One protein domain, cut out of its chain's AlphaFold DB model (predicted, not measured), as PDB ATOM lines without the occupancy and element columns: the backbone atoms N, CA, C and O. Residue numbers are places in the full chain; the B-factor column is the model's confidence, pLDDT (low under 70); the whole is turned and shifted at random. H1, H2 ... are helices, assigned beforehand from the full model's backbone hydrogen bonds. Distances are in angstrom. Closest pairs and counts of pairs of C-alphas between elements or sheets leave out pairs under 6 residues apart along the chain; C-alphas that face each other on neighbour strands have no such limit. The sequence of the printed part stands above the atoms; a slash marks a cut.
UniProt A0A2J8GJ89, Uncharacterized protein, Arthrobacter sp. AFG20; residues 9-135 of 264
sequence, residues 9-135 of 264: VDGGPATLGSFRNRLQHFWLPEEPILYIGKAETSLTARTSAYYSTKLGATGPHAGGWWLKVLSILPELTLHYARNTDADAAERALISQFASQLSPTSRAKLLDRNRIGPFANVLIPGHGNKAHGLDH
ATOM      1  N   VAL A   9     223.552 126.267 183.919       76.75
ATOM      2  CA  VAL A   9     222.744 127.414 184.356       76.75
ATOM      3  C   VAL A   9     223.153 127.754 185.790       76.75
ATOM      4  O   VAL A   9     223.100 126.885 186.654       76.75
ATOM      5  N   ASP A  10     223.583 128.993 186.034       77.88
ATOM      6  CA  ASP A  10     224.084 129.495 187.330       77.88
ATOM      7  C   ASP A  10     225.134 128.581 187.994       77.88
ATOM      8  O   ASP A  10     225.114 128.338 189.197       77.88
ATOM      9  N   GLY A  11     226.050 128.035 187.190       70.81
ATOM     10  CA  GLY A  11     227.099 127.114 187.642       70.81
ATOM     11  C   GLY A  11     226.653 125.660 187.860       70.81
ATOM     12  O   GLY A  11     227.510 124.785 187.957       70.81
ATOM     13  N   GLY A  12     225.350 125.367 187.873       61.47
ATOM     14  CA  GLY A  12     224.817 124.002 187.935       61.47
ATOM     15  C   GLY A  12     224.621 123.374 186.545       61.47
ATOM     16  O   GLY A  12     224.323 124.099 185.592       61.47
ATOM     17  N   PRO A  13     224.731 122.039 186.384       70.88
ATOM     18  CA  PRO A  13     224.391 121.363 185.131       70.88
ATOM     19  C   PRO A  13     222.959 121.682 184.687       70.88
ATOM     20  O   PRO A  13     222.009 121.594 185.466       70.88
ATOM     21  N   ALA A  14     222.785 122.059 183.424       78.88
ATOM     22  CA  ALA A  14     221.475 122.406 182.901       78.88
ATOM     23  C   ALA A  14     220.635 121.160 182.597       78.88
ATOM     24  O   ALA A  14     221.139 120.145 182.118       78.88
ATOM     25  N   THR A  15     219.318 121.294 182.739       80.56
ATOM     26  CA  THR A  15     218.333 120.439 182.070       80.56
ATOM     27  C   THR A  15     217.691 121.223 180.923       80.56
ATOM     28  O   THR A  15     217.823 122.446 180.839       80.56
ATOM     29  N   LEU A  16     216.951 120.557 180.028       80.06
ATOM     30  CA  LEU A  16     216.179 121.270 179.000       80.06
ATOM     31  C   LEU A  16     215.152 122.229 179.637       80.06
ATOM     32  O   LEU A  16     214.924 123.319 179.114       80.06
ATOM     33  N   GLY A  17     214.582 121.838 180.782       83.50
ATOM     34  CA  GLY A  17     213.664 122.659 181.568       83.50
ATOM     35  C   GLY A  17     214.342 123.887 182.176       83.50
ATOM     36  O   GLY A  17     213.862 124.998 181.959       83.50
ATOM     37  N   SER A  18     215.477 123.727 182.872       85.19
ATOM     38  CA  SER A  18     216.170 124.870 183.490       85.19
ATOM     39  C   SER A  18     216.744 125.832 182.448       85.19
ATOM     40  O   SER A  18     216.650 127.046 182.623       85.19
ATOM     41  N   PHE A  19     217.235 125.318 181.315       84.88
ATOM     42  CA  PHE A  19     217.668 126.144 180.189       84.88
ATOM     43  C   PHE A  19     216.513 126.945 179.569       84.88
ATOM     44  O   PHE A  19     216.638 128.156 179.389       84.88
ATOM     45  N   ARG A  20     215.367 126.301 179.285       89.19
ATOM     46  CA  ARG A  20     214.171 126.984 178.760       89.19
ATOM     47  C   ARG A  20     213.683 128.061 179.728       89.19
ATOM     48  O   ARG A  20     213.483 129.195 179.303       89.19
ATOM     49  N   ASN A  21     213.555 127.722 181.010       90.06
ATOM     50  CA  ASN A  21     213.147 128.655 182.057       90.06
ATOM     51  C   ASN A  21     214.104 129.858 182.127       90.06
ATOM     52  O   ASN A  21     213.671 131.009 182.133       90.06
ATOM     53  N   ARG A  22     215.424 129.632 182.058       91.75
ATOM     54  CA  ARG A  22     216.390 130.737 182.020       91.75
ATOM     55  C   ARG A  22     216.208 131.646 180.804       91.75
ATOM     56  O   ARG A  22     216.260 132.860 180.964       91.75
ATOM     57  N   LEU A  23     215.944 131.112 179.613       90.75
ATOM     58  CA  LEU A  23     215.679 131.956 178.442       90.75
ATOM     59  C   LEU A  23     214.369 132.754 178.554       90.75
ATOM     60  O   LEU A  23     214.327 133.893 178.094       90.75
ATOM     61  N   GLN A  24     213.333 132.215 179.208       90.94
ATOM     62  CA  GLN A  24     212.060 132.924 179.421       90.94
ATOM     63  C   GLN A  24     212.227 134.225 180.225       90.94
ATOM     64  O   GLN A  24     211.536 135.197 179.942       90.94
ATOM     65  N   HIS A  25     213.204 134.302 181.134       90.50
ATOM     66  CA  HIS A  25     213.531 135.520 181.896       90.50
ATOM     67  C   HIS A  25     214.124 136.672 181.052       90.50
ATOM     68  O   HIS A  25     214.349 137.774 181.560       90.50
ATOM     69  N   PHE A  26     214.401 136.417 179.770       92.19
ATOM     70  CA  PHE A  26     214.833 137.408 178.781       92.19
ATOM     71  C   PHE A  26     213.840 137.559 177.624       92.19
ATOM     72  O   PHE A  26     214.106 138.330 176.698       92.19
ATOM     73  N   TRP A  27     212.733 136.812 177.646       92.25
ATOM     74  CA  TRP A  27     211.685 136.901 176.642       92.25
ATOM     75  C   TRP A  27     210.777 138.096 176.935       92.25
ATOM     76  O   TRP A  27     210.347 138.305 178.069       92.25
ATOM     77  N   LEU A  28     210.484 138.875 175.900       91.19
ATOM     78  CA  LEU A  28     209.681 140.088 175.973       91.19
ATOM     79  C   LEU A  28     208.471 139.888 175.050       91.19
ATOM     80  O   LEU A  28     208.606 140.063 173.845       91.19
ATOM     81  N   PRO A  29     207.308 139.444 175.568       86.88
ATOM     82  CA  PRO A  29     206.184 139.019 174.728       86.88
ATOM     83  C   PRO A  29     205.489 140.177 173.995       86.88
ATOM     84  O   PRO A  29     204.791 139.935 173.020       86.88
ATOM     85  N   GLU A  30     205.683 141.410 174.467       87.75
ATOM     86  CA  GLU A  30     205.186 142.648 173.849       87.75
ATOM     87  C   GLU A  30     206.111 143.148 172.716       87.75
ATOM     88  O   GLU A  30     205.731 144.045 171.971       87.75
ATOM     89  N   GLU A  31     207.313 142.573 172.562       92.88
ATOM     90  CA  GLU A  31     208.375 143.104 171.700       92.88
ATOM     91  C   GLU A  31     208.630 142.213 170.469       92.88
ATOM     92  O   GLU A  31     209.185 141.117 170.603       92.88
ATOM     93  N   PRO A  32     208.312 142.667 169.240       92.75
ATOM     94  CA  PRO A  32     208.534 141.876 168.026       92.75
ATOM     95  C   PRO A  32     210.016 141.809 167.613       92.75
ATOM     96  O   PRO A  32     210.411 140.954 166.819       92.75
ATOM     97  N   ILE A  33     210.864 142.705 168.133       95.62
ATOM     98  CA  ILE A  33     212.286 142.766 167.786       95.62
ATOM     99  C   ILE A  33     213.057 141.743 168.628       95.62
ATOM    100  O   ILE A  33     213.356 141.962 169.801       95.62
ATOM    101  N   LEU A  34     213.426 140.619 168.007       94.69
ATOM    102  CA  LEU A  34     214.152 139.533 168.680       94.69
ATOM    103  C   LEU A  34     215.677 139.706 168.670       94.69
ATOM    104  O   LEU A  34     216.353 139.182 169.560       94.69
ATOM    105  N   TYR A  35     216.229 140.418 167.684       94.88
ATOM    106  CA  TYR A  35     217.664 140.685 167.556       94.88
ATOM    107  C   TYR A  35     217.932 141.951 166.733       94.88
ATOM    108  O   TYR A  35     217.311 142.162 165.696       94.88
ATOM    109  N   ILE A  36     218.913 142.744 167.161       94.69
ATOM    110  CA  ILE A  36     219.512 143.852 166.410       94.69
ATOM    111  C   ILE A  36     220.997 143.530 166.226       94.69
ATOM    112  O   ILE A  36     221.675 143.146 167.183       94.69
ATOM    113  N   GLY A  37     221.529 143.702 165.016       92.19
ATOM    114  CA  GLY A  37     222.963 143.558 164.796       92.19
ATOM    115  C   GLY A  37     223.450 144.051 163.439       92.19
ATOM    116  O   GLY A  37     222.677 144.154 162.489       92.19
ATOM    117  N   LYS A  38     224.755 144.313 163.341       90.56
ATOM    118  CA  LYS A  38     225.422 144.761 162.105       90.56
ATOM    119  C   LYS A  38     225.981 143.631 161.224       90.56
ATOM    120  O   LYS A  38     226.241 142.506 161.681       90.56
ATOM    121  N   ALA A  39     226.232 143.974 159.959       88.50
ATOM    122  CA  ALA A  39     227.003 143.210 158.977       88.50
ATOM    123  C   ALA A  39     228.022 144.148 158.306       88.50
ATOM    124  O   ALA A  39     227.626 145.175 157.767       88.50
ATOM    125  N   GLU A  40     229.313 143.810 158.339       78.62
ATOM    126  CA  GLU A  40     230.382 144.695 157.832       78.62
ATOM    127  C   GLU A  40     230.669 144.494 156.334       78.62
ATOM    128  O   GLU A  40     230.970 145.453 155.633       78.62
ATOM    129  N   THR A  41     230.566 143.258 155.829       80.44
ATOM    130  CA  THR A  41     230.968 142.904 154.452       80.44
ATOM    131  C   THR A  41     229.828 142.375 153.585       80.44
ATOM    132  O   THR A  41     229.703 142.757 152.427       80.44
ATOM    133  N   SER A  42     228.986 141.484 154.114       85.81
ATOM    134  CA  SER A  42     227.863 140.901 153.372       85.81
ATOM    135  C   SER A  42     226.708 140.566 154.305       85.81
ATOM    136  O   SER A  42     226.852 139.748 155.218       85.81
ATOM    137  N   LEU A  43     225.544 141.168 154.042       87.12
ATOM    138  CA  LEU A  43     224.299 140.832 154.728       87.12
ATOM    139  C   LEU A  43     223.907 139.375 154.458       87.12
ATOM    140  O   LEU A  43     223.607 138.646 155.393       87.12
ATOM    141  N   THR A  44     223.989 138.915 153.206       87.31
ATOM    142  CA  THR A  44     223.652 137.535 152.831       87.31
ATOM    143  C   THR A  44     224.497 136.523 153.602       87.31
ATOM    144  O   THR A  44     223.944 135.628 154.233       87.31
ATOM    145  N   ALA A  45     225.822 136.703 153.656       84.38
ATOM    146  CA  ALA A  45     226.696 135.813 154.426       84.38
ATOM    147  C   ALA A  45     226.383 135.857 155.935       84.38
ATOM    148  O   ALA A  45     226.373 134.820 156.599       84.38
ATOM    149  N   ARG A  46     226.079 137.051 156.467       86.00
ATOM    150  CA  ARG A  46     225.663 137.268 157.862       86.00
ATOM    151  C   ARG A  46     224.352 136.541 158.186       86.00
ATOM    152  O   ARG A  46     224.239 135.961 159.260       86.00
ATOM    153  N   THR A  47     223.394 136.528 157.265       86.38
ATOM    154  CA  THR A  47     222.089 135.868 157.424       86.38
ATOM    155  C   THR A  47     222.200 134.352 157.259       86.38
ATOM    156  O   THR A  47     221.791 133.609 158.151       86.38
ATOM    157  N   SER A  48     222.844 133.859 156.195       84.75
ATOM    158  CA  SER A  48     223.066 132.420 155.965       84.75
ATOM    159  C   SER A  48     223.845 131.742 157.101       84.75
ATOM    160  O   SER A  48     223.670 130.549 157.366       84.75
ATOM    161  N   ALA A  49     224.680 132.494 157.820       82.25
ATOM    162  CA  ALA A  49     225.401 132.023 158.995       82.25
ATOM    163  C   ALA A  49     224.508 131.734 160.224       82.25
ATOM    164  O   ALA A  49     224.924 130.951 161.084       82.25
ATOM    165  N   TYR A  50     223.283 132.272 160.316       80.94
ATOM    166  CA  TYR A  50     222.322 131.857 161.351       80.94
ATOM    167  C   TYR A  50     221.814 130.432 161.118       80.94
ATOM    168  O   TYR A  50     221.805 129.643 162.062       80.94
ATOM    169  N   TYR A  51     221.488 130.092 159.870       82.38
ATOM    170  CA  TYR A  51     220.947 128.788 159.475       82.38
ATOM    171  C   TYR A  51     222.009 127.679 159.438       82.38
ATOM    172  O   TYR A  51     221.812 126.593 159.975       82.38
ATOM    173  N   SER A  52     223.170 127.956 158.839       77.06
ATOM    174  CA  SER A  52     224.237 126.959 158.625       77.06
ATOM    175  C   SER A  52     225.059 126.623 159.876       77.06
ATOM    176  O   SER A  52     225.652 125.547 159.979       77.06
ATOM    177  N   THR A  53     225.131 127.535 160.849       72.06
ATOM    178  CA  THR A  53     226.002 127.364 162.017       72.06
ATOM    179  C   THR A  53     225.256 126.658 163.143       72.06
ATOM    180  O   THR A  53     224.477 127.297 163.856       72.06
ATOM    181  N   LYS A  54     225.562 125.369 163.341       71.00
ATOM    182  CA  LYS A  54     224.982 124.500 164.383       71.00
ATOM    183  C   LYS A  54     224.894 125.183 165.757       71.00
ATOM    184  O   LYS A  54     225.797 125.921 166.165       71.00
ATOM    185  N   LEU A  55     223.819 124.887 166.491       71.56
ATOM    186  CA  LEU A  55     223.692 125.239 167.906       71.56
ATOM    187  C   LEU A  55     224.909 124.697 168.676       71.56
ATOM    188  O   LEU A  55     225.459 123.654 168.331       71.56
ATOM    189  N   GLY A  56     225.392 125.457 169.657       65.94
ATOM    190  CA  GLY A  56     226.625 125.130 170.373       65.94
ATOM    191  C   GLY A  56     227.929 125.503 169.665       65.94
ATOM    192  O   GLY A  56     228.965 125.512 170.318       65.94
ATOM    193  N   ALA A  57     227.948 125.868 168.381       64.56
ATOM    194  CA  ALA A  57     229.200 126.296 167.753       64.56
ATOM    195  C   ALA A  57     229.752 127.587 168.398       64.56
ATOM    196  O   ALA A  57     229.019 128.543 168.656       64.56
ATOM    197  N   THR A  58     231.076 127.664 168.586       58.31
ATOM    198  CA  THR A  58     231.755 128.873 169.107       58.31
ATOM    199  C   THR A  58     231.574 130.118 168.229       58.31
ATOM    200  O   THR A  58     231.806 131.234 168.689       58.31
ATOM    201  N   GLY A  59     231.175 129.933 166.972       58.03
ATOM    202  CA  GLY A  59     230.829 130.980 166.022       58.03
ATOM    203  C   GLY A  59     230.618 130.401 164.615       58.03
ATOM    204  O   GLY A  59     230.804 129.194 164.434       58.03
ATOM    205  N   PRO A  60     230.287 131.244 163.623       53.38
ATOM    206  CA  PRO A  60     229.976 132.674 163.756       53.38
ATOM    207  C   PRO A  60     228.666 132.942 164.546       53.38
ATOM    208  O   PRO A  60     227.909 132.026 164.853       53.38
ATOM    209  N   HIS A  61     228.409 134.207 164.908       58.56
ATOM    210  CA  HIS A  61     227.209 134.674 165.650       58.56
ATOM    211  C   HIS A  61     227.106 134.283 167.133       58.56
ATOM    212  O   HIS A  61     226.020 134.053 167.663       58.56
ATOM    213  N   ALA A  62     228.229 134.319 167.852       60.44
ATOM    214  CA  ALA A  62     228.284 134.088 169.297       60.44
ATOM    215  C   ALA A  62     227.380 135.007 170.155       60.44
ATOM    216  O   ALA A  62     227.099 134.637 171.297       60.44
ATOM    217  N   GLY A  63     226.978 136.178 169.636       63.50
ATOM    218  CA  GLY A  63     226.150 137.180 170.324       63.50
ATOM    219  C   GLY A  63     224.657 137.171 169.973       63.50
ATOM    220  O   GLY A  63     223.898 137.790 170.700       63.50
ATOM    221  N   GLY A  64     224.247 136.471 168.905       71.44
ATOM    222  CA  GLY A  64     222.847 136.336 168.459       71.44
ATOM    223  C   GLY A  64     222.325 134.894 168.522       71.44
ATOM    224  O   GLY A  64     221.339 134.547 167.880       71.44
ATOM    225  N   TRP A  65     223.042 134.011 169.224       79.75
ATOM    226  CA  TRP A  65     222.858 132.562 169.117       79.75
ATOM    227  C   TRP A  65     221.517 132.053 169.663       79.75
ATOM    228  O   TRP A  65     221.087 130.979 169.251       79.75
ATOM    229  N   TRP A  66     220.836 132.813 170.531       88.12
ATOM    230  CA  TRP A  66     219.505 132.455 171.039       88.12
ATOM    231  C   TRP A  66     218.426 132.431 169.952       88.12
ATOM    232  O   TRP A  66     217.470 131.681 170.101       88.12
ATOM    233  N   LEU A  67     218.595 133.124 168.816       89.00
ATOM    234  CA  LEU A  67     217.680 132.948 167.676       89.00
ATOM    235  C   LEU A  67     217.601 131.479 167.219       89.00
ATOM    236  O   LEU A  67     216.564 131.028 166.754       89.00
ATOM    237  N   LYS A  68     218.674 130.703 167.415       85.94
ATOM    238  CA  LYS A  68     218.767 129.287 167.023       85.94
ATOM    239  C   LYS A  68     218.085 128.320 167.990       85.94
ATOM    240  O   LYS A  68     218.110 127.120 167.740       85.94
ATOM    241  N   VAL A  69     217.533 128.810 169.106       85.19
ATOM    242  CA  VAL A  69     216.676 127.999 169.990       85.19
ATOM    243  C   VAL A  69     215.194 128.107 169.621       85.19
ATOM    244  O   VAL A  69     214.379 127.380 170.183       85.19
ATOM    245  N   LEU A  70     214.845 129.018 168.708       87.75
ATOM    246  CA  LEU A  70     213.481 129.254 168.255       87.75
ATOM    247  C   LEU A  70     213.154 128.299 167.103       87.75
ATOM    248  O   LEU A  70     213.890 128.242 166.120       87.75
ATOM    249  N   SER A  71     212.037 127.579 167.206       87.81
ATOM    250  CA  SER A  71     211.516 126.751 166.109       87.81
ATOM    251  C   SER A  71     211.143 127.595 164.887       87.81
ATOM    252  O   SER A  71     211.410 127.188 163.762       87.81
ATOM    253  N   ILE A  72     210.624 128.801 165.131       89.50
ATOM    254  CA  ILE A  72     210.183 129.779 164.125       89.50
ATOM    255  C   ILE A  72     211.329 130.530 163.423       89.50
ATOM    256  O   ILE A  72     211.086 131.521 162.747       89.50
ATOM    257  N   LEU A  73     212.596 130.117 163.586       89.38
ATOM    258  CA  LEU A  73     213.742 130.798 162.960       89.38
ATOM    259  C   LEU A  73     213.575 131.040 161.437       89.38
ATOM    260  O   LEU A  73     213.940 132.131 161.003       89.38
ATOM    261  N   PRO A  74     213.027 130.105 160.627       88.19
ATOM    262  CA  PRO A  74     212.793 130.332 159.194       88.19
ATOM    263  C   PRO A  74     211.686 131.348 158.873       88.19
ATOM    264  O   PRO A  74     211.615 131.817 157.742       88.19
ATOM    265  N   GLU A  75     210.828 131.672 159.841       91.94
ATOM    266  CA  GLU A  75     209.677 132.575 159.692       91.94
ATOM    267  C   GLU A  75     210.016 134.025 160.092       91.94
ATOM    268  O   GLU A  75     209.191 134.924 159.948       91.94
ATOM    269  N   LEU A  76     211.226 134.280 160.608       92.56
ATOM    270  CA  LEU A  76     211.627 135.605 161.083       92.56
ATOM    271  C   LEU A  76     211.965 136.561 159.928       92.56
ATOM    272  O   LEU A  76     212.912 136.343 159.169       92.56
ATOM    273  N   THR A  77     211.259 137.692 159.869       95.06
ATOM    274  CA  THR A  77     211.530 138.772 158.912       95.06
ATOM    275  C   THR A  77     212.811 139.535 159.259       95.06
ATOM    276  O   THR A  77     212.985 140.030 160.374       95.06
ATOM    277  N   LEU A  78     213.701 139.694 158.275       93.12
ATOM    278  CA  LEU A  78     214.904 140.520 158.385       93.12
ATOM    279  C   LEU A  78     214.661 141.919 157.803       93.12
ATOM    280  O   LEU A  78     214.623 142.094 156.586       93.12
ATOM    281  N   HIS A  79     214.596 142.925 158.672       95.38
ATOM    282  CA  HIS A  79     214.644 144.333 158.274       95.38
ATOM    283  C   HIS A  79     216.097 144.825 158.284       95.38
ATOM    284  O   HIS A  79     216.839 144.560 159.230       95.38
ATOM    285  N   TYR A  80     216.519 145.538 157.237       94.56
ATOM    286  CA  TYR A  80     217.882 146.055 157.118       94.56
ATOM    287  C   TYR A  80     217.927 147.406 156.399       94.56
ATOM    288  O   TYR A  80     217.080 147.720 155.567       94.56
ATOM    289  N   ALA A  81     218.968 148.185 156.692       93.56
ATOM    290  CA  ALA A  81     219.299 149.427 156.007       93.56
ATOM    291  C   ALA A  81     220.822 149.512 155.814       93.56
ATOM    292  O   ALA A  81     221.584 148.915 156.576       93.56
ATOM    293  N   ARG A  82     221.274 150.253 154.797       92.94
ATOM    294  CA  ARG A  82     222.699 150.585 154.636       92.94
ATOM    295  C   ARG A  82     223.035 151.789 155.516       92.94
ATOM    296  O   ARG A  82     222.265 152.741 155.558       92.94
ATOM    297  N   ASN A  83     224.187 151.755 156.176       92.00
ATOM    298  CA  ASN A  83     224.705 152.864 156.974       92.00
ATOM    299  C   ASN A  83     226.235 152.932 156.815       92.00
ATOM    300  O   ASN A  83     226.872 151.897 156.619       92.00
ATOM    301  N   THR A  84     226.807 154.133 156.870       90.50
ATOM    302  CA  THR A  84     228.258 154.374 156.838       90.50
ATOM    303  C   THR A  84     228.926 154.124 158.193       90.50
ATOM    304  O   THR A  84     230.080 153.709 158.218       90.50
ATOM    305  N   ASP A  85     228.200 154.296 159.304       92.25
ATOM    306  CA  ASP A  85     228.608 153.892 160.655       92.25
ATOM    307  C   ASP A  85     227.587 152.893 161.227       92.25
ATOM    308  O   ASP A  85     226.656 153.223 161.971       92.25
ATOM    309  N   ALA A  86     227.761 151.626 160.847       90.25
ATOM    310  CA  ALA A  86     226.928 150.526 161.325       90.25
ATOM    311  C   ALA A  86     227.057 150.287 162.844       90.25
ATOM    312  O   ALA A  86     226.151 149.713 163.450       90.25
ATOM    313  N   ASP A  87     228.146 150.736 163.469       88.94
ATOM    314  CA  ASP A  87     228.418 150.563 164.894       88.94
ATOM    315  C   ASP A  87     227.658 151.602 165.726       88.94
ATOM    316  O   ASP A  87     227.084 151.267 166.765       88.94
ATOM    317  N   ALA A  88     227.607 152.858 165.271       90.69
ATOM    318  CA  ALA A  88     226.729 153.874 165.843       90.69
ATOM    319  C   ALA A  88     225.255 153.519 165.637       90.69
ATOM    320  O   ALA A  88     224.476 153.637 166.581       90.69
ATOM    321  N   ALA A  89     224.883 153.014 164.455       93.56
ATOM    322  CA  ALA A  89     223.518 152.572 164.177       93.56
ATOM    323  C   ALA A  89     223.076 151.407 165.086       93.56
ATOM    324  O   ALA A  89     222.001 151.469 165.678       93.56
ATOM    325  N   GLU A  90     223.912 150.375 165.261       93.62
ATOM    326  CA  GLU A  90     223.634 149.247 166.168       93.62
ATOM    327  C   GLU A  90     223.466 149.723 167.623       93.62
ATOM    328  O   GLU A  90     222.506 149.336 168.293       93.62
ATOM    329  N   ARG A  91     224.350 150.617 168.099       93.31
ATOM    330  CA  ARG A  91     224.236 151.240 169.432       93.31
ATOM    331  C   ARG A  91     222.941 152.036 169.591       93.31
ATOM    332  O   ARG A  91     222.261 151.877 170.602       93.31
ATOM    333  N   ALA A  92     222.604 152.878 168.614       94.94
ATOM    334  CA  ALA A  92     221.422 153.732 168.655       94.94
ATOM    335  C   ALA A  92     220.129 152.905 168.690       94.94
ATOM    336  O   ALA A  92     219.291 153.134 169.556       94.94
ATOM    337  N   LEU A  93     220.006 151.892 167.826       96.50
ATOM    338  CA  LEU A  93     218.833 151.015 167.775       96.50
ATOM    339  C   LEU A  93     218.651 150.201 169.067       96.50
ATOM    340  O   LEU A  93     217.530 150.081 169.557       96.50
ATOM    341  N   ILE A  94     219.731 149.677 169.659       95.12
ATOM    342  CA  ILE A  94     219.652 148.948 170.940       95.12
ATOM    343  C   ILE A  94     219.301 149.894 172.101       95.12
ATOM    344  O   ILE A  94     218.503 149.528 172.963       95.12
ATOM    345  N   SER A  95     219.848 151.114 172.109       94.06
ATOM    346  CA  SER A  95     219.508 152.148 173.096       94.06
ATOM    347  C   SER A  95     218.036 152.568 172.995       94.06
ATOM    348  O   SER A  95     217.337 152.625 174.005       94.06
ATOM    349  N   GLN A  96     217.537 152.775 171.772       96.31
ATOM    350  CA  GLN A  96     216.141 153.119 171.509       96.31
ATOM    351  C   GLN A  96     215.184 151.982 171.895       96.31
ATOM    352  O   GLN A  96     214.191 152.229 172.569       96.31
ATOM    353  N   PHE A  97     215.509 150.731 171.556       95.94
ATOM    354  CA  PHE A  97     214.756 149.566 172.034       95.94
ATOM    355  C   PHE A  97     214.675 149.550 173.568       95.94
ATOM    356  O   PHE A  97     213.602 149.404 174.149       95.94
ATOM    357  N   ALA A  98     215.807 149.755 174.250       93.94
ATOM    358  CA  ALA A  98     215.839 149.771 175.707       93.94
ATOM    359  C   ALA A  98     215.017 150.924 176.311       93.94
ATOM    360  O   ALA A  98     214.404 150.729 177.364       93.94
ATOM    361  N   SER A  99     214.994 152.107 175.685       93.81
ATOM    362  CA  SER A  99     214.226 153.262 176.171       93.81
ATOM    363  C   SER A  99     212.716 153.128 175.957       93.81
ATOM    364  O   SER A  99     211.961 153.694 176.742       93.81
ATOM    365  N   GLN A 100     212.282 152.356 174.956       94.31
ATOM    366  CA  GLN A 100     210.867 152.154 174.625       94.31
ATOM    367  C   GLN A 100     210.183 151.024 175.419       94.31
ATOM    368  O   GLN A 100     208.955 151.002 175.472       94.31
ATOM    369  N   LEU A 101     210.936 150.132 176.084       93.06
ATOM    370  CA  LEU A 101     210.345 149.045 176.881       93.06
ATOM    371  C   LEU A 101     209.373 149.552 177.956       93.06
ATOM    372  O   LEU A 101     209.743 150.360 178.816       93.06
ATOM    373  N   SER A 102     208.177 148.954 177.992       91.50
ATOM    374  CA  SER A 102     207.171 149.218 179.025       91.50
ATOM    375  C   SER A 102     207.737 148.974 180.442       91.50
ATOM    376  O   SER A 102     208.546 148.055 180.639       91.50
ATOM    377  N   PRO A 103     207.319 149.743 181.474       90.19
ATOM    378  CA  PRO A 103     207.757 149.514 182.855       90.19
ATOM    379  C   PRO A 103     207.497 148.077 183.327       90.19
ATOM    380  O   PRO A 103     208.340 147.482 184.000       90.19
ATOM    381  N   THR A 104     206.371 147.496 182.899       90.00
ATOM    382  CA  THR A 104     205.977 146.103 183.142       90.00
ATOM    383  C   THR A 104     206.976 145.113 182.543       90.00
ATOM    384  O   THR A 104     207.440 144.209 183.240       90.00
ATOM    385  N   SER A 105     207.355 145.289 181.276       90.06
ATOM    386  CA  SER A 105     208.354 144.448 180.612       90.06
ATOM    387  C   SER A 105     209.747 144.609 181.240       90.06
ATOM    388  O   SER A 105     210.414 143.620 181.547       90.06
ATOM    389  N   ARG A 106     210.156 145.841 181.572       90.12
ATOM    390  CA  ARG A 106     211.420 146.146 182.273       90.12
ATOM    391  C   ARG A 106     211.481 145.603 183.712       90.12
ATOM    392  O   ARG A 106     212.576 145.392 184.240       90.12
ATOM    393  N   ALA A 107     210.343 145.388 184.371       88.44
ATOM    394  CA  ALA A 107     210.280 144.782 185.703       88.44
ATOM    395  C   ALA A 107     210.451 143.252 185.682       88.44
ATOM    396  O   ALA A 107     210.958 142.695 186.652       88.44
ATOM    397  N   LYS A 108     210.071 142.585 184.582       87.44
ATOM    398  CA  LYS A 108     210.163 141.122 184.409       87.44
ATOM    399  C   LYS A 108     211.561 140.627 184.009       87.44
ATOM    400  O   LYS A 108     211.856 139.448 184.178       87.44
ATOM    401  N   LEU A 109     212.415 141.500 183.468       86.81
ATOM    402  CA  LEU A 109     213.769 141.141 183.039       86.81
ATOM    403  C   LEU A 109     214.685 140.814 184.227       86.81
ATOM    404  O   LEU A 109     214.873 141.640 185.120       86.81
ATOM    405  N   LEU A 110     215.352 139.655 184.162       86.56
ATOM    406  CA  LEU A 110     216.395 139.262 185.122       86.56
ATOM    407  C   LEU A 110     217.588 140.235 185.124       86.56
ATOM    408  O   LEU A 110     218.184 140.491 186.166       86.56
ATOM    409  N   ASP A 111     217.926 140.796 183.960       84.88
ATOM    410  CA  ASP A 111     218.986 141.793 183.819       84.88
ATOM    411  C   ASP A 111     218.419 143.157 183.423       84.88
ATOM    412  O   ASP A 111     218.138 143.432 182.255       84.88
ATOM    413  N   ARG A 112     218.280 144.023 184.425       86.06
ATOM    414  CA  ARG A 112     217.728 145.377 184.282       86.06
ATOM    415  C   ARG A 112     218.796 146.414 183.894       86.06
ATOM    416  O   ARG A 112     218.447 147.552 183.595       86.06
ATOM    417  N   ASN A 113     220.073 146.013 183.851       84.38
ATOM    418  CA  ASN A 113     221.226 146.876 183.564       84.38
ATOM    419  C   ASN A 113     221.756 146.710 182.126       84.38
ATOM    420  O   ASN A 113     222.404 147.615 181.601       84.38
ATOM    421  N   ARG A 114     221.499 145.564 181.480       89.12
ATOM    422  CA  ARG A 114     221.888 145.249 180.088       89.12
ATOM    423  C   ARG A 114     220.663 144.885 179.255       89.12
ATOM    424  O   ARG A 114     220.482 143.749 178.815       89.12
ATOM    425  N   ILE A 115     219.811 145.881 179.065       91.25
ATOM    426  CA  ILE A 115     218.572 145.751 178.302       91.25
ATOM    427  C   ILE A 115     218.883 145.736 176.799       91.25
ATOM    428  O   ILE A 115     219.734 146.472 176.310       91.25
ATOM    429  N   GLY A 116     218.178 144.875 176.073       93.19
ATOM    430  CA  GLY A 116     218.228 144.753 174.620       93.19
ATOM    431  C   GLY A 116     217.363 143.579 174.153       93.19
ATOM    432  O   GLY A 116     216.959 142.774 175.006       93.19
ATOM    433  N   PRO A 117     217.117 143.443 172.835       95.25
ATOM    434  CA  PRO A 117     216.277 142.396 172.245       95.25
ATOM    435  C   PRO A 117     216.587 141.004 172.787       95.25
ATOM    436  O   PRO A 117     217.732 140.756 173.184       95.25
ATOM    437  N   PHE A 118     215.602 140.095 172.789       94.38
ATOM    438  CA  PHE A 118     215.720 138.743 173.363       94.38
ATOM    439  C   PHE A 118     217.111 138.140 173.123       94.38
ATOM    440  O   PHE A 118     217.886 137.981 174.069       94.38
ATOM    441  N   ALA A 119     217.477 137.935 171.856       92.44
ATOM    442  CA  ALA A 119     218.691 137.243 171.455       92.44
ATOM    443  C   ALA A 119     219.967 138.102 171.421       92.44
ATOM    444  O   ALA A 119     221.025 137.557 171.107       92.44
ATOM    445  N   ASN A 120     219.924 139.398 171.758       92.69
ATOM    446  CA  ASN A 120     221.131 140.213 171.945       92.69
ATOM    447  C   ASN A 120     221.829 139.833 173.255       92.69
ATOM    448  O   ASN A 120     221.606 140.433 174.303       92.69
ATOM    449  N   VAL A 121     222.692 138.818 173.197       88.56
ATOM    450  CA  VAL A 121     223.463 138.347 174.359       88.56
ATOM    451  C   VAL A 121     224.550 139.350 174.750       88.56
ATOM    452  O   VAL A 121     224.832 139.510 175.934       88.56
ATOM    453  N   LEU A 122     225.138 140.032 173.762       84.50
ATOM    454  CA  LEU A 122     226.071 141.145 173.940       84.50
ATOM    455  C   LEU A 122     225.326 142.466 173.711       84.50
ATOM    456  O   LEU A 122     224.759 142.667 172.638       84.50
ATOM    457  N   ILE A 123     225.376 143.358 174.699       87.50
ATOM    458  CA  ILE A 123     224.897 144.736 174.607       87.50
ATOM    459  C   ILE A 123     226.116 145.650 174.387       87.50
ATOM    460  O   ILE A 123     227.020 145.663 175.232       87.50
ATOM    461  N   PRO A 124     226.195 146.401 173.272       82.00
ATOM    462  CA  PRO A 124     227.259 147.378 173.045       82.00
ATOM    463  C   PRO A 124     227.402 148.357 174.220       82.00
ATOM    464  O   PRO A 124     226.407 148.805 174.776       82.00
ATOM    465  N   GLY A 125     228.633 148.660 174.639       80.31
ATOM    466  CA  GLY A 125     228.914 149.525 175.797       80.31
ATOM    467  C   GLY A 125     228.708 148.876 177.176       80.31
ATOM    468  O   GLY A 125     229.473 149.170 178.087       80.31
ATOM    469  N   HIS A 126     227.761 147.942 177.328       78.81
ATOM    470  CA  HIS A 126     227.418 147.337 178.628       78.81
ATOM    471  C   HIS A 126     227.896 145.876 178.806       78.81
ATOM    472  O   HIS A 126     227.889 145.346 179.917       78.81
ATOM    473  N   GLY A 127     228.339 145.206 177.737       84.62
ATOM    474  CA  GLY A 127     228.858 143.834 177.782       84.62
ATOM    475  C   GLY A 127     227.773 142.754 177.689       84.62
ATOM    476  O   GLY A 127     226.662 142.996 177.224       84.62
ATOM    477  N   ASN A 128     228.103 141.515 178.071       82.88
ATOM    478  CA  ASN A 128     227.146 140.404 178.002       82.88
ATOM    479  C   ASN A 128     226.062 140.541 179.078       82.88
ATOM    480  O   ASN A 128     226.416 140.778 180.238       82.88
ATOM    481  N   LYS A 129     224.793 140.287 178.723       86.12
ATOM    482  CA  LYS A 129     223.686 140.060 179.674       86.12
ATOM    483  C   LYS A 129     224.121 139.068 180.768       86.12
ATOM    484  O   LYS A 129     224.789 138.079 180.460       86.12
ATOM    485  N   ALA A 130     223.717 139.272 182.021       85.69
ATOM    486  CA  ALA A 130     223.857 138.295 183.108       85.69
ATOM    487  C   ALA A 130     222.844 137.156 182.937       85.69
ATOM    488  O   ALA A 130     221.925 136.965 183.724       85.69
ATOM    489  N   HIS A 131     223.018 136.392 181.863       85.50
ATOM    490  CA  HIS A 131     222.151 135.272 181.530       85.50
ATOM    491  C   HIS A 131     222.451 134.002 182.335       85.50
ATOM    492  O   HIS A 131     221.664 133.062 182.271       85.50
ATOM    493  N   GLY A 132     223.571 133.953 183.068       81.94
ATOM    494  CA  GLY A 132     223.946 132.800 183.895       81.94
ATOM    495  C   GLY A 132     224.025 131.494 183.101       81.94
ATOM    496  O   GLY A 132     223.611 130.460 183.600       81.94
ATOM    497  N   LEU A 133     224.468 131.549 181.838       80.69
ATOM    498  CA  LEU A 133     224.631 130.361 180.994       80.69
ATOM    499  C   LEU A 133     226.110 130.162 180.731       80.69
ATOM    500  O   LEU A 133     226.740 131.040 180.137       80.69
ATOM    501  N   ASP A 134     226.621 128.985 181.054       73.88
ATOM    502  CA  ASP A 134     228.012 128.620 180.816       73.88
ATOM    503  C   ASP A 134     228.105 127.352 179.971       73.88
ATOM    504  O   ASP A 134     227.131 126.617 179.798       73.88
ATOM    505  N   HIS A 135     229.266 127.148 179.343       70.94
ATOM    506  CA  HIS A 135     229.584 125.974 178.511       70.94
ATOM    507  C   HIS A 135     228.595 125.660 177.363       70.94
ATOM    508  O   HIS A 135     228.726 124.652 176.671       70.94
TER     509      HIS A 135
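What this domain is: This is residues 9 to 135 of the 264 residues of an uncharacterized protein of Arthrobacter sp. AFG20 (UniProt A0A2J8GJ89). With little regular structure, this is a rounded body of loops with helices set round it: H4, the longest, along one side with short H5 after it, H2 and H3 on the opposite side, H1 at one end. Part of the unnamed stretch 109 to 135 runs through the middle. The printed part has 127 residues, 45 of them in five named helices, H1 to H5 in chain order, with no named strand: all helix. It is compact, radius of gyration of the C-alphas 14.6 A, spans 42 by 35 by 27 A.

Where its parts are: H1 is residues 16 to 24, from C-alpha 16 at (216.179, 121.270, 179.000). H2 is residues 43 to 52, 14.4 A long from first to last C-alpha; H3, residues 65 to 69; H4, residues 86 to 100, 20.9 A; H5, residues 103 to 108, ending at C-alpha 108 (210.163, 141.122, 184.409).

How they stand to each other: H2 and H3 touch; their closest C-alphas, of Tyr 50 and Lys 68, are 7.2 A apart. H1 and H3 are only just apart, closest 8.3 A. Every O i to N i+4 pair is within hydrogen-bond range in H1, H4 and H5, 4 of 6 in H2, 0 of 1 in H3, where 2 of 2 O i to N i+3 pairs are.

The domain as a whole: The farthest C-alphas, of Pro 13 and Thr 84, are 43.6 A apart. The printed part has no cut. H1 to H2, H2 to H3 and H3 to H4 are long links. Residues 12 and 56 to 63 have pLDDT under 70.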